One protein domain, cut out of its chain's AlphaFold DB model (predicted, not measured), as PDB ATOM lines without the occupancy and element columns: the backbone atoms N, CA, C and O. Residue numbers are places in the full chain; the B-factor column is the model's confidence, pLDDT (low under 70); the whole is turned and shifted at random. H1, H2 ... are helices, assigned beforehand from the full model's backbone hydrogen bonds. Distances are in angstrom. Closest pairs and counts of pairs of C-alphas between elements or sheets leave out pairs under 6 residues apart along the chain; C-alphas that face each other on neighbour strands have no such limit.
ATOM      1  N   ALA A   2     -61.246 -16.601 -13.297       43.50
ATOM      2  CA  ALA A   2     -60.931 -17.365 -12.093       43.50
ATOM      3  C   ALA A   2     -61.029 -18.866 -12.412       43.50
ATOM      4  O   ALA A   2     -62.120 -19.432 -12.458       43.50
ATOM      5  N   GLY A   3     -59.892 -19.497 -12.716       52.69
ATOM      6  CA  GLY A   3     -59.828 -20.945 -12.901       52.69
ATOM      7  C   GLY A   3     -60.257 -21.665 -11.620       52.69
ATOM      8  O   GLY A   3     -59.914 -21.233 -10.519       52.69
ATOM      9  N   ARG A   4     -61.026 -22.756 -11.747       59.22
ATOM     10  CA  ARG A   4     -61.372 -23.624 -10.607       59.22
ATOM     11  C   ARG A   4     -60.093 -24.002  -9.852       59.22
ATOM     12  O   ARG A   4     -59.138 -24.464 -10.475       59.22
ATOM     13  N   LYS A   5     -60.092 -23.829  -8.523       61.50
ATOM     14  CA  LYS A   5     -58.990 -24.271  -7.655       61.50
ATOM     15  C   LYS A   5     -58.709 -25.756  -7.911       61.50
ATOM     16  O   LYS A   5     -59.643 -26.559  -7.974       61.50
ATOM     17  N   ARG A   6     -57.434 -26.103  -8.110       65.12
ATOM     18  CA  ARG A   6     -56.993 -27.489  -8.319       65.12
ATOM     19  C   ARG A   6     -57.319 -28.303  -7.062       65.12
ATOM     20  O   ARG A   6     -57.113 -27.820  -5.954       65.12
ATOM     21  N   LYS A   7     -57.865 -29.510  -7.245       72.94
ATOM     22  CA  LYS A   7     -58.289 -30.393  -6.142       72.94
ATOM     23  C   LYS A   7     -57.100 -31.039  -5.413       72.94
ATOM     24  O   LYS A   7     -57.220 -31.325  -4.231       72.94
ATOM     25  N   TYR A   8     -55.973 -31.212  -6.105       80.69
ATOM     26  CA  TYR A   8     -54.709 -31.716  -5.563       80.69
ATOM     27  C   TYR A   8     -53.594 -30.699  -5.839       80.69
ATOM     28  O   TYR A   8     -53.606 -30.050  -6.893       80.69
ATOM     29  N   THR A   9     -52.678 -30.532  -4.884       83.81
ATOM     30  CA  THR A   9     -51.471 -29.704  -5.029       83.81
ATOM     31  C   THR A   9     -50.430 -30.426  -5.889       83.81
ATOM     32  O   THR A   9     -50.521 -31.640  -6.072       83.81
ATOM     33  N   THR A  10     -49.462 -29.688  -6.447       82.69
ATOM     34  CA  THR A  10     -48.363 -30.296  -7.217       82.69
ATOM     35  C   THR A  10     -47.582 -31.286  -6.347       82.69
ATOM     36  O   THR A  10     -47.439 -32.429  -6.754       82.69
ATOM     37  N   GLU A  11     -47.228 -30.908  -5.116       82.06
ATOM     38  CA  GLU A  11     -46.476 -31.743  -4.160       82.06
ATOM     39  C   GLU A  11     -47.114 -33.124  -3.920       82.06
ATOM     40  O   GLU A  11     -46.431 -34.141  -3.888       82.06
ATOM     41  N   VAL A  12     -48.448 -33.184  -3.804       84.19
ATOM     42  CA  VAL A  12     -49.171 -34.456  -3.610       84.19
ATOM     43  C   VAL A  12     -49.109 -35.328  -4.866       84.19
ATOM     44  O   VAL A  12     -49.078 -36.551  -4.777       84.19
ATOM     45  N   LEU A  13     -49.112 -34.718  -6.052       86.00
ATOM     46  CA  LEU A  13     -48.986 -35.458  -7.305       86.00
ATOM     47  C   LEU A  13     -47.547 -35.944  -7.519       86.00
ATOM     48  O   LEU A  13     -47.386 -37.069  -7.978       86.00
ATOM     49  N   GLU A  14     -46.539 -35.153  -7.144       85.50
ATOM     50  CA  GLU A  14     -45.122 -35.555  -7.155       85.50
ATOM     51  C   GLU A  14     -44.894 -36.757  -6.244       85.50
ATOM     52  O   GLU A  14     -44.423 -37.788  -6.712       85.50
ATOM     53  N   SER A  15     -45.359 -36.696  -4.988       82.81
ATOM     54  CA  SER A  15     -45.190 -37.811  -4.047       82.81
ATOM     55  C   SER A  15     -45.818 -39.114  -4.550       82.81
ATOM     56  O   SER A  15     -45.297 -40.197  -4.307       82.81
ATOM     57  N   ILE A  16     -46.941 -39.022  -5.272       85.12
ATOM     58  CA  ILE A  16     -47.602 -40.194  -5.856       85.12
ATOM     59  C   ILE A  16     -46.792 -40.763  -7.025       85.12
ATOM     60  O   ILE A  16     -46.715 -41.982  -7.164       85.12
ATOM     61  N   VAL A  17     -46.208 -39.903  -7.865       82.31
ATOM     62  CA  VAL A  17     -45.332 -40.323  -8.968       82.31
ATOM     63  C   VAL A  17     -44.077 -40.996  -8.407       82.31
ATOM     64  O   VAL A  17     -43.753 -42.106  -8.822       82.31
ATOM     65  N   ASP A  18     -43.435 -40.399  -7.405       80.62
ATOM     66  CA  ASP A  18     -42.243 -40.967  -6.771       80.62
ATOM     67  C   ASP A  18     -42.541 -42.309  -6.093       80.62
ATOM     68  O   ASP A  18     -41.805 -43.281  -6.267       80.62
ATOM     69  N   GLU A  19     -43.639 -42.413  -5.337       79.69
ATOM     70  CA  GLU A  19     -44.032 -43.685  -4.722       79.69
ATOM     71  C   GLU A  19     -44.386 -44.754  -5.756       79.69
ATOM     72  O   GLU A  19     -44.087 -45.930  -5.531       79.69
ATOM     73  N   TYR A  20     -44.985 -44.360  -6.882       80.94
ATOM     74  CA  TYR A  20     -45.266 -45.266  -7.988       80.94
ATOM     75  C   TYR A  20     -43.970 -45.881  -8.517       80.94
ATOM     76  O   TYR A  20     -43.826 -47.103  -8.490       80.94
ATOM     77  N   PHE A  21     -42.991 -45.066  -8.907       74.88
ATOM     78  CA  PHE A  21     -41.722 -45.562  -9.455       74.88
ATOM     79  C   PHE A  21     -40.839 -46.282  -8.423       74.88
ATOM     80  O   PHE A  21     -40.092 -47.186  -8.787       74.88
ATOM     81  N   ASN A  22     -40.952 -45.948  -7.133       76.12
ATOM     82  CA  ASN A  22     -40.211 -46.638  -6.073       76.12
ATOM     83  C   ASN A  22     -40.778 -48.026  -5.737       76.12
ATOM     84  O   ASN A  22     -40.020 -48.931  -5.385       76.12
ATOM     85  N   LYS A  23     -42.107 -48.204  -5.784       69.12
ATOM     86  CA  LYS A  23     -42.770 -49.457  -5.370       69.12
ATOM     87  C   LYS A  23     -43.130 -50.371  -6.533       69.12
ATOM     88  O   LYS A  23     -43.220 -51.582  -6.339       69.12
ATOM     89  N   THR A  24     -43.350 -49.821  -7.723       58.94
ATOM     90  CA  THR A  24     -43.620 -50.619  -8.918       58.94
ATOM     91  C   THR A  24     -42.357 -50.715  -9.762       58.94
ATOM     92  O   THR A  24     -41.786 -49.712 -10.172       58.94
ATOM     93  N   ALA A  25     -41.897 -51.942 -10.015       52.88
ATOM     94  CA  ALA A  25     -40.848 -52.184 -10.997       52.88
ATOM     95  C   ALA A  25     -41.451 -51.968 -12.391       52.88
ATOM     96  O   ALA A  25     -42.046 -52.884 -12.963       52.88
ATOM     97  N   VAL A  26     -41.379 -50.738 -12.900       54.28
ATOM     98  CA  VAL A  26     -41.974 -50.410 -14.194       54.28
ATOM     99  C   VAL A  26     -40.990 -50.675 -15.331       54.28
ATOM    100  O   VAL A  26     -39.868 -50.176 -15.325       54.28
ATOM    101  N   PHE A  27     -41.437 -51.429 -16.335       47.28
ATOM    102  CA  PHE A  27     -40.724 -51.648 -17.589       47.28
ATOM    103  C   PHE A  27     -41.519 -51.015 -18.742       47.28
ATOM    104  O   PHE A  27     -42.614 -51.479 -19.063       47.28
ATOM    105  N   GLY A  28     -40.977 -49.965 -19.372       56.50
ATOM    106  CA  GLY A  28     -41.596 -49.267 -20.512       56.50
ATOM    107  C   GLY A  28     -42.200 -47.898 -20.172       56.50
ATOM    108  O   GLY A  28     -41.912 -47.327 -19.125       56.50
ATOM    109  N   GLN A  29     -43.019 -47.345 -21.079       65.62
ATOM    110  CA  GLN A  29     -43.665 -46.043 -20.869       65.62
ATOM    111  C   GLN A  29     -44.809 -46.156 -19.866       65.62
ATOM    112  O   GLN A  29     -45.844 -46.759 -20.154       65.62
ATOM    113  N   VAL A  30     -44.649 -45.505 -18.718       74.19
ATOM    114  CA  VAL A  30     -45.721 -45.338 -17.742       74.19
ATOM    115  C   VAL A  30     -46.727 -44.336 -18.266       74.19
ATOM    116  O   VAL A  30     -46.392 -43.172 -18.514       74.19
ATOM    117  N   SER A  31     -47.985 -44.759 -18.378       81.88
ATOM    118  CA  SER A  31     -49.064 -43.833 -18.676       81.88
ATOM    119  C   SER A  31     -49.560 -43.151 -17.397       81.88
ATOM    120  O   SER A  31     -49.610 -43.733 -16.313       81.88
ATOM    121  N   ALA A  32     -50.035 -41.909 -17.525       83.44
ATOM    122  CA  ALA A  32     -50.712 -41.198 -16.435       83.44
ATOM    123  C   ALA A  32     -51.945 -41.951 -15.886       83.44
ATOM    124  O   ALA A  32     -52.426 -41.655 -14.790       83.44
ATOM    125  N   THR A  33     -52.484 -42.898 -16.655       84.19
ATOM    126  CA  THR A  33     -53.576 -43.776 -16.233       84.19
ATOM    127  C   THR A  33     -53.087 -44.809 -15.222       84.19
ATOM    128  O   THR A  33     -53.776 -45.049 -14.235       84.19
ATOM    129  N   ASP A  34     -51.891 -45.358 -15.418       82.69
ATOM    130  CA  ASP A  34     -51.324 -46.393 -14.548       82.69
ATOM    131  C   ASP A  34     -50.956 -45.822 -13.177       82.69
ATOM    132  O   ASP A  34     -51.309 -46.399 -12.149       82.69
ATOM    133  N   ILE A  35     -50.375 -44.619 -13.161       84.62
ATOM    134  CA  ILE A  35     -50.080 -43.867 -11.931       84.62
ATOM    135  C   ILE A  35     -51.375 -43.544 -11.175       84.62
ATOM    136  O   ILE A  35     -51.458 -43.699  -9.957       84.62
ATOM    137  N   ALA A  36     -52.428 -43.133 -11.891       85.81
ATOM    138  CA  ALA A  36     -53.720 -42.855 -11.270       85.81
ATOM    139  C   ALA A  36     -54.368 -44.122 -10.689       85.81
ATOM    140  O   ALA A  36     -54.925 -44.067  -9.596       85.81
ATOM    141  N   ASN A  37     -54.274 -45.256 -11.385       83.81
ATOM    142  CA  ASN A  37     -54.792 -46.535 -10.900       83.81
ATOM    143  C   ASN A  37     -54.041 -47.014  -9.653       83.81
ATOM    144  O   ASN A  37     -54.673 -47.462  -8.701       83.81
ATOM    145  N   PHE A  38     -52.716 -46.862  -9.616       86.19
ATOM    146  CA  PHE A  38     -51.921 -47.141  -8.419       86.19
ATOM    147  C   PHE A  38     -52.325 -46.253  -7.245       86.19
ATOM    148  O   PHE A  38     -52.555 -46.740  -6.143       86.19
ATOM    149  N   ALA A  39     -52.506 -44.957  -7.480       85.94
ATOM    150  CA  ALA A  39     -52.917 -44.038  -6.432       85.94
ATOM    151  C   ALA A  39     -54.299 -44.385  -5.840       85.94
ATOM    152  O   ALA A  39     -54.521 -44.198  -4.644       85.94
ATOM    153  N   ILE A  40     -55.218 -44.921  -6.651       85.75
ATOM    154  CA  ILE A  40     -56.524 -45.408  -6.182       85.75
ATOM    155  C   ILE A  40     -56.371 -46.709  -5.384       85.75
ATOM    156  O   ILE A  40     -56.921 -46.817  -4.289       85.75
ATOM    157  N   ASN A  41     -55.652 -47.686  -5.942       83.50
ATOM    158  CA  ASN A  41     -55.647 -49.064  -5.450       83.50
ATOM    159  C   ASN A  41     -54.674 -49.286  -4.283       83.50
ATOM    160  O   ASN A  41     -55.021 -49.983  -3.337       83.50
ATOM    161  N   GLU A  42     -53.492 -48.673  -4.336       83.44
ATOM    162  CA  GLU A  42     -52.399 -48.885  -3.377       83.44
ATOM    163  C   GLU A  42     -52.311 -47.761  -2.337       83.44
ATOM    164  O   GLU A  42     -51.987 -48.004  -1.178       83.44
ATOM    165  N   LEU A  43     -52.639 -46.520  -2.726       83.00
ATOM    166  CA  LEU A  43     -52.552 -45.347  -1.841       83.00
ATOM    167  C   LEU A  43     -53.917 -44.861  -1.319       83.00
ATOM    168  O   LEU A  43     -53.976 -43.980  -0.461       83.00
ATOM    169  N   GLY A  44     -55.027 -45.427  -1.805       81.50
ATOM    170  CA  GLY A  44     -56.378 -45.157  -1.300       81.50
ATOM    171  C   GLY A  44     -57.009 -43.826  -1.737       81.50
ATOM    172  O   GLY A  44     -58.023 -43.408  -1.163       81.50
ATOM    173  N   TYR A  45     -56.473 -43.146  -2.754       83.81
ATOM    174  CA  TYR A  45     -57.038 -41.894  -3.271       83.81
ATOM    175  C   TYR A  45     -58.270 -42.148  -4.153       83.81
ATOM    176  O   TYR A  45     -58.161 -42.394  -5.348       83.81
ATOM    177  N   LYS A  46     -59.476 -42.013  -3.589       75.69
ATOM    178  CA  LYS A  46     -60.745 -42.356  -4.274       75.69
ATOM    179  C   LYS A  46     -61.093 -41.503  -5.503       75.69
ATOM    180  O   LYS A  46     -61.821 -41.960  -6.376       75.69
ATOM    181  N   ASP A  47     -60.594 -40.269  -5.571       83.19
ATOM    182  CA  ASP A  47     -61.012 -39.277  -6.573       83.19
ATOM    183  C   ASP A  47     -59.894 -38.857  -7.543       83.19
ATOM    184  O   ASP A  47     -60.059 -37.899  -8.309       83.19
ATOM    185  N   ILE A  48     -58.732 -39.508  -7.490       85.12
ATOM    186  CA  ILE A  48     -57.626 -39.199  -8.397       85.12
ATOM    187  C   ILE A  48     -57.848 -39.886  -9.748       85.12
ATOM    188  O   ILE A  48     -58.472 -40.934  -9.846       85.12
ATOM    189  N   ARG A  49     -57.421 -39.239 -10.831       86.88
ATOM    190  CA  ARG A  49     -57.654 -39.686 -12.217       86.88
ATOM    191  C   ARG A  49     -56.517 -39.221 -13.109       86.88
ATOM    192  O   ARG A  49     -55.913 -38.195 -12.799       86.88
ATOM    193  N   TYR A  50     -56.327 -39.879 -14.252       85.50
ATOM    194  CA  TYR A  50     -55.245 -39.590 -15.206       85.50
ATOM    195  C   TYR A  50     -55.108 -38.096 -15.557       85.50
ATOM    196  O   TYR A  50     -54.002 -37.570 -15.640       85.50
ATOM    197  N   PHE A  51     -56.225 -37.365 -15.701       84.25
ATOM    198  CA  PHE A  51     -56.184 -35.953 -16.094       84.25
ATOM    199  C   PHE A  51     -55.555 -35.027 -15.045       84.25
ATOM    200  O   PHE A  51     -55.208 -33.894 -15.374       84.25
ATOM    201  N   HIS A  52     -55.432 -35.465 -13.788       84.38
ATOM    202  CA  HIS A  52     -54.742 -34.694 -12.753       84.38
ATOM    203  C   HIS A  52     -53.230 -34.660 -13.008       84.38
ATOM    204  O   HIS A  52     -52.610 -33.624 -12.787       84.38
ATOM    205  N   PHE A  53     -52.678 -35.738 -13.569       83.12
ATOM    206  CA  PHE A  53     -51.267 -35.856 -13.933       83.12
ATOM    207  C   PHE A  53     -50.961 -35.261 -15.316       83.12
ATOM    208  O   PHE A  53     -49.872 -34.753 -15.534       83.12
ATOM    209  N   THR A  54     -51.922 -35.251 -16.250       82.81
ATOM    210  CA  THR A  54     -51.687 -34.709 -17.607       82.81
ATOM    211  C   THR A  54     -51.954 -33.210 -17.756       82.81
ATOM    212  O   THR A  54     -51.429 -32.588 -18.680       82.81
ATOM    213  N   ARG A  55     -52.779 -32.608 -16.882       81.12
ATOM    214  CA  ARG A  55     -53.085 -31.162 -16.908       81.12
ATOM    215  C   ARG A  55     -52.064 -30.307 -16.162       81.12
ATOM    216  O   ARG A  55     -52.032 -29.098 -16.390       81.12
ATOM    217  N   ASN A  56     -51.292 -30.898 -15.251       82.69
ATOM    218  CA  ASN A  56     -50.224 -30.189 -14.560       82.69
ATOM    219  C   ASN A  56     -48.929 -30.319 -15.370       82.69
ATOM    220  O   ASN A  56     -48.480 -31.432 -15.618       82.69
ATOM    221  N   LYS A  57     -48.372 -29.188 -15.817       83.62
ATOM    222  CA  LYS A  57     -47.218 -29.172 -16.726       83.62
ATOM    223  C   LYS A  57     -45.974 -29.770 -16.059       83.62
ATOM    224  O   LYS A  57     -45.357 -30.632 -16.664       83.62
ATOM    225  N   GLU A  58     -45.718 -29.398 -14.806       82.06
ATOM    226  CA  GLU A  58     -44.597 -29.888 -13.986       82.06
ATOM    227  C   GLU A  58     -44.643 -31.415 -13.827       82.06
ATOM    228  O   GLU A  58     -43.690 -32.111 -14.140       82.06
ATOM    229  N   ILE A  59     -45.805 -31.961 -13.458       84.31
ATOM    230  CA  ILE A  59     -45.997 -33.412 -13.287       84.31
ATOM    231  C   ILE A  59     -45.892 -34.166 -14.611       84.31
ATOM    232  O   ILE A  59     -45.386 -35.282 -14.662       84.31
ATOM    233  N   LYS A  60     -46.389 -33.574 -15.699       84.06
ATOM    234  CA  LYS A  60     -46.285 -34.171 -17.030       84.06
ATOM    235  C   LYS A  60     -44.828 -34.232 -17.496       84.06
ATOM    236  O   LYS A  60     -44.445 -35.226 -18.105       84.06
ATOM    237  N   GLU A  61     -44.054 -33.181 -17.230       83.44
ATOM    238  CA  GLU A  61     -42.614 -33.137 -17.492       83.44
ATOM    239  C   GLU A  61     -41.889 -34.167 -16.621       83.44
ATOM    240  O   GLU A  61     -41.207 -35.014 -17.185       83.44
ATOM    241  N   LEU A  62     -42.175 -34.232 -15.317       80.44
ATOM    242  CA  LEU A  62     -41.626 -35.240 -14.400       80.44
ATOM    243  C   LEU A  62     -41.885 -36.679 -14.879       80.44
ATOM    244  O   LEU A  62     -40.965 -37.484 -14.971       80.44
ATOM    245  N   ILE A  63     -43.124 -37.013 -15.256       80.81
ATOM    246  CA  ILE A  63     -43.457 -38.348 -15.790       80.81
ATOM    247  C   ILE A  63     -42.688 -38.627 -17.089       80.81
ATOM    248  O   ILE A  63     -42.279 -39.761 -17.329       80.81
ATOM    249  N   SER A  64     -42.494 -37.615 -17.939       78.12
ATOM    250  CA  SER A  64     -41.723 -37.763 -19.175       78.12
ATOM    251  C   SER A  64     -40.233 -37.947 -18.902       78.12
ATOM    252  O   SER A  64     -39.621 -38.787 -19.547       78.12
ATOM    253  N   GLU A  65     -39.654 -37.191 -17.971       75.19
ATOM    254  CA  GLU A  65     -38.248 -37.293 -17.572       75.19
ATOM    255  C   GLU A  65     -37.951 -38.659 -16.965       75.19
ATOM    256  O   GLU A  65     -36.999 -39.319 -17.371       75.19
ATOM    257  N   VAL A  66     -38.811 -39.134 -16.062       69.00
ATOM    258  CA  VAL A  66     -38.651 -40.455 -15.451       69.00
ATOM    259  C   VAL A  66     -38.838 -41.564 -16.489       69.00
ATOM    260  O   VAL A  66     -38.031 -42.486 -16.549       69.00
ATOM    261  N   ASN A  67     -39.832 -41.461 -17.378       68.62
ATOM    262  CA  ASN A  67     -39.967 -42.406 -18.492       68.62
ATOM    263  C   ASN A  67     -38.738 -42.392 -19.413       68.62
ATOM    264  O   ASN A  67     -38.306 -43.456 -19.847       68.62
ATOM    265  N   ASN A  68     -38.162 -41.220 -19.688       64.31
ATOM    266  CA  ASN A  68     -36.958 -41.090 -20.503       64.31
ATOM    267  C   ASN A  68     -35.733 -41.687 -19.805       64.31
ATOM    268  O   ASN A  68     -34.977 -42.383 -20.461       64.31
ATOM    269  N   LEU A  69     -35.577 -41.540 -18.486       58.97
ATOM    270  CA  LEU A  69     -34.511 -42.199 -17.714       58.97
ATOM    271  C   LEU A  69     -34.546 -43.732 -17.846       58.97
ATOM    272  O   LEU A  69     -33.500 -44.372 -17.909       58.97
ATOM    273  N   TYR A  70     -35.739 -44.328 -17.941       51.09
ATOM    274  CA  TYR A  70     -35.904 -45.763 -18.209       51.09
ATOM    275  C   TYR A  70     -35.894 -46.123 -19.710       51.09
ATOM    276  O   TYR A  70     -35.811 -47.305 -20.049       51.09
ATOM    277  N   GLN A  71     -35.964 -45.136 -20.613       48.62
ATOM    278  CA  GLN A  71     -35.793 -45.303 -22.064       48.62
ATOM    279  C   GLN A  71     -34.360 -45.029 -22.544       48.62
ATOM    280  O   GLN A  71     -33.962 -45.584 -23.564       48.62
ATOM    281  N   GLU A  72     -33.559 -44.262 -21.800       38.81
ATOM    282  CA  GLU A  72     -32.138 -43.980 -22.036       38.81
ATOM    283  C   GLU A  72     -31.254 -45.180 -21.649       38.81
ATOM    284  O   GLU A  72     -30.175 -45.067 -21.075       38.81
ATOM    285  N   GLY A  73     -31.658 -46.372 -22.082       40.03
ATOM    286  CA  GLY A  73     -30.679 -47.222 -22.732       40.03
ATOM    287  C   GLY A  73     -30.351 -46.551 -24.059       40.03
ATOM    288  O   GLY A  73     -31.046 -46.784 -25.042       40.03
TER     289      GLY A  73
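What this domain is: This is residues 2 to 73 of the 246 residues of an uncharacterized protein of Intestinibacter bartlettii (UniProt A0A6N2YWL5). Two longer helices, H1 and H4, lie side by side and run the same way, while H2 packs crosswise on residues 16 to 20 of H1 and the short H3 packs on H2. A tail, residues 2 to 9, comes before H1, and its first residue and the last residue, beyond H4, make the two far ends of the long axis. The printed part has 72 residues with four named helices in the order H1, H2, H3, H4 and no named strand, and its class is all helix. It is compact, with a radius of gyration of the C-alphas of 12.1 A, yet elongated in outline, with spans of 44 by 25 by 17 A.

How they stand to each other: After the tail comes H1, residues 10 to 23, and the next helix is H2, residues 32 to 41. H1 touches H2 with residues 16 to 20 alone; the closest C-alphas are those of Tyr 20 and Ile 35, 6.4 A apart. Their lines are about perpendicular, at 82 degrees. H3, residues 50 to 54, touches H2, with the C-alphas of Thr 33 and Tyr 50 closest at 4.6 A. H3 is close to H1 but not clearly touching, the closest C-alphas, of Leu 13 and Phe 53, being 7.0 A apart. H4, residues 57 to 71, touches H1 with residues 58 to 63 alone; the C-alphas of Glu 14 and Ile 59 are the closest, at 6.6 A. H1 and H4 run the same way at a shallow tilt of 19 degrees. H3 and H4 only just touch, and only at the corner by their link, with 3 pairs of C-alphas within 8 A; those of Thr 54 and Lys 60 are closest, at 5.5 A, and H4 touches H3 with residues 59 to 60 alone. H2 and H4 are close but not clearly touching, with the C-alphas of Ala 32 and Ile 63 closest at 7.8 A, and their lines are about perpendicular, at 82 degrees. In H1, H2, H3 and H4 every O i to N i+4 pair is within hydrogen-bond range.

Where its parts are: H1 begins with C-alpha 10 at (-48.363, -30.296, -7.217) and measures 20.0 A from first to last C-alpha. H2 measures 14.4 A, from C-alpha 32 at (-50.712, -41.198, -16.435) to C-alpha 41. H3, five residues, measures 6.5 A. H4 measures 20.5 A and ends with C-alpha 71 at (-35.793, -45.303, -22.064).

The domain as a whole: The C-alphas of Ala 2 and Gly 73, the two farthest apart, are 43.8 A from each other. The printed part has no cut. The link from H3 to H4 is tight, and those from H1 to H2 and from H2 to H3 are short. The mean pLDDT of the printed part is 75.1, and residues 2 to 6, 23 to 29 and 66 to 73 are under 70.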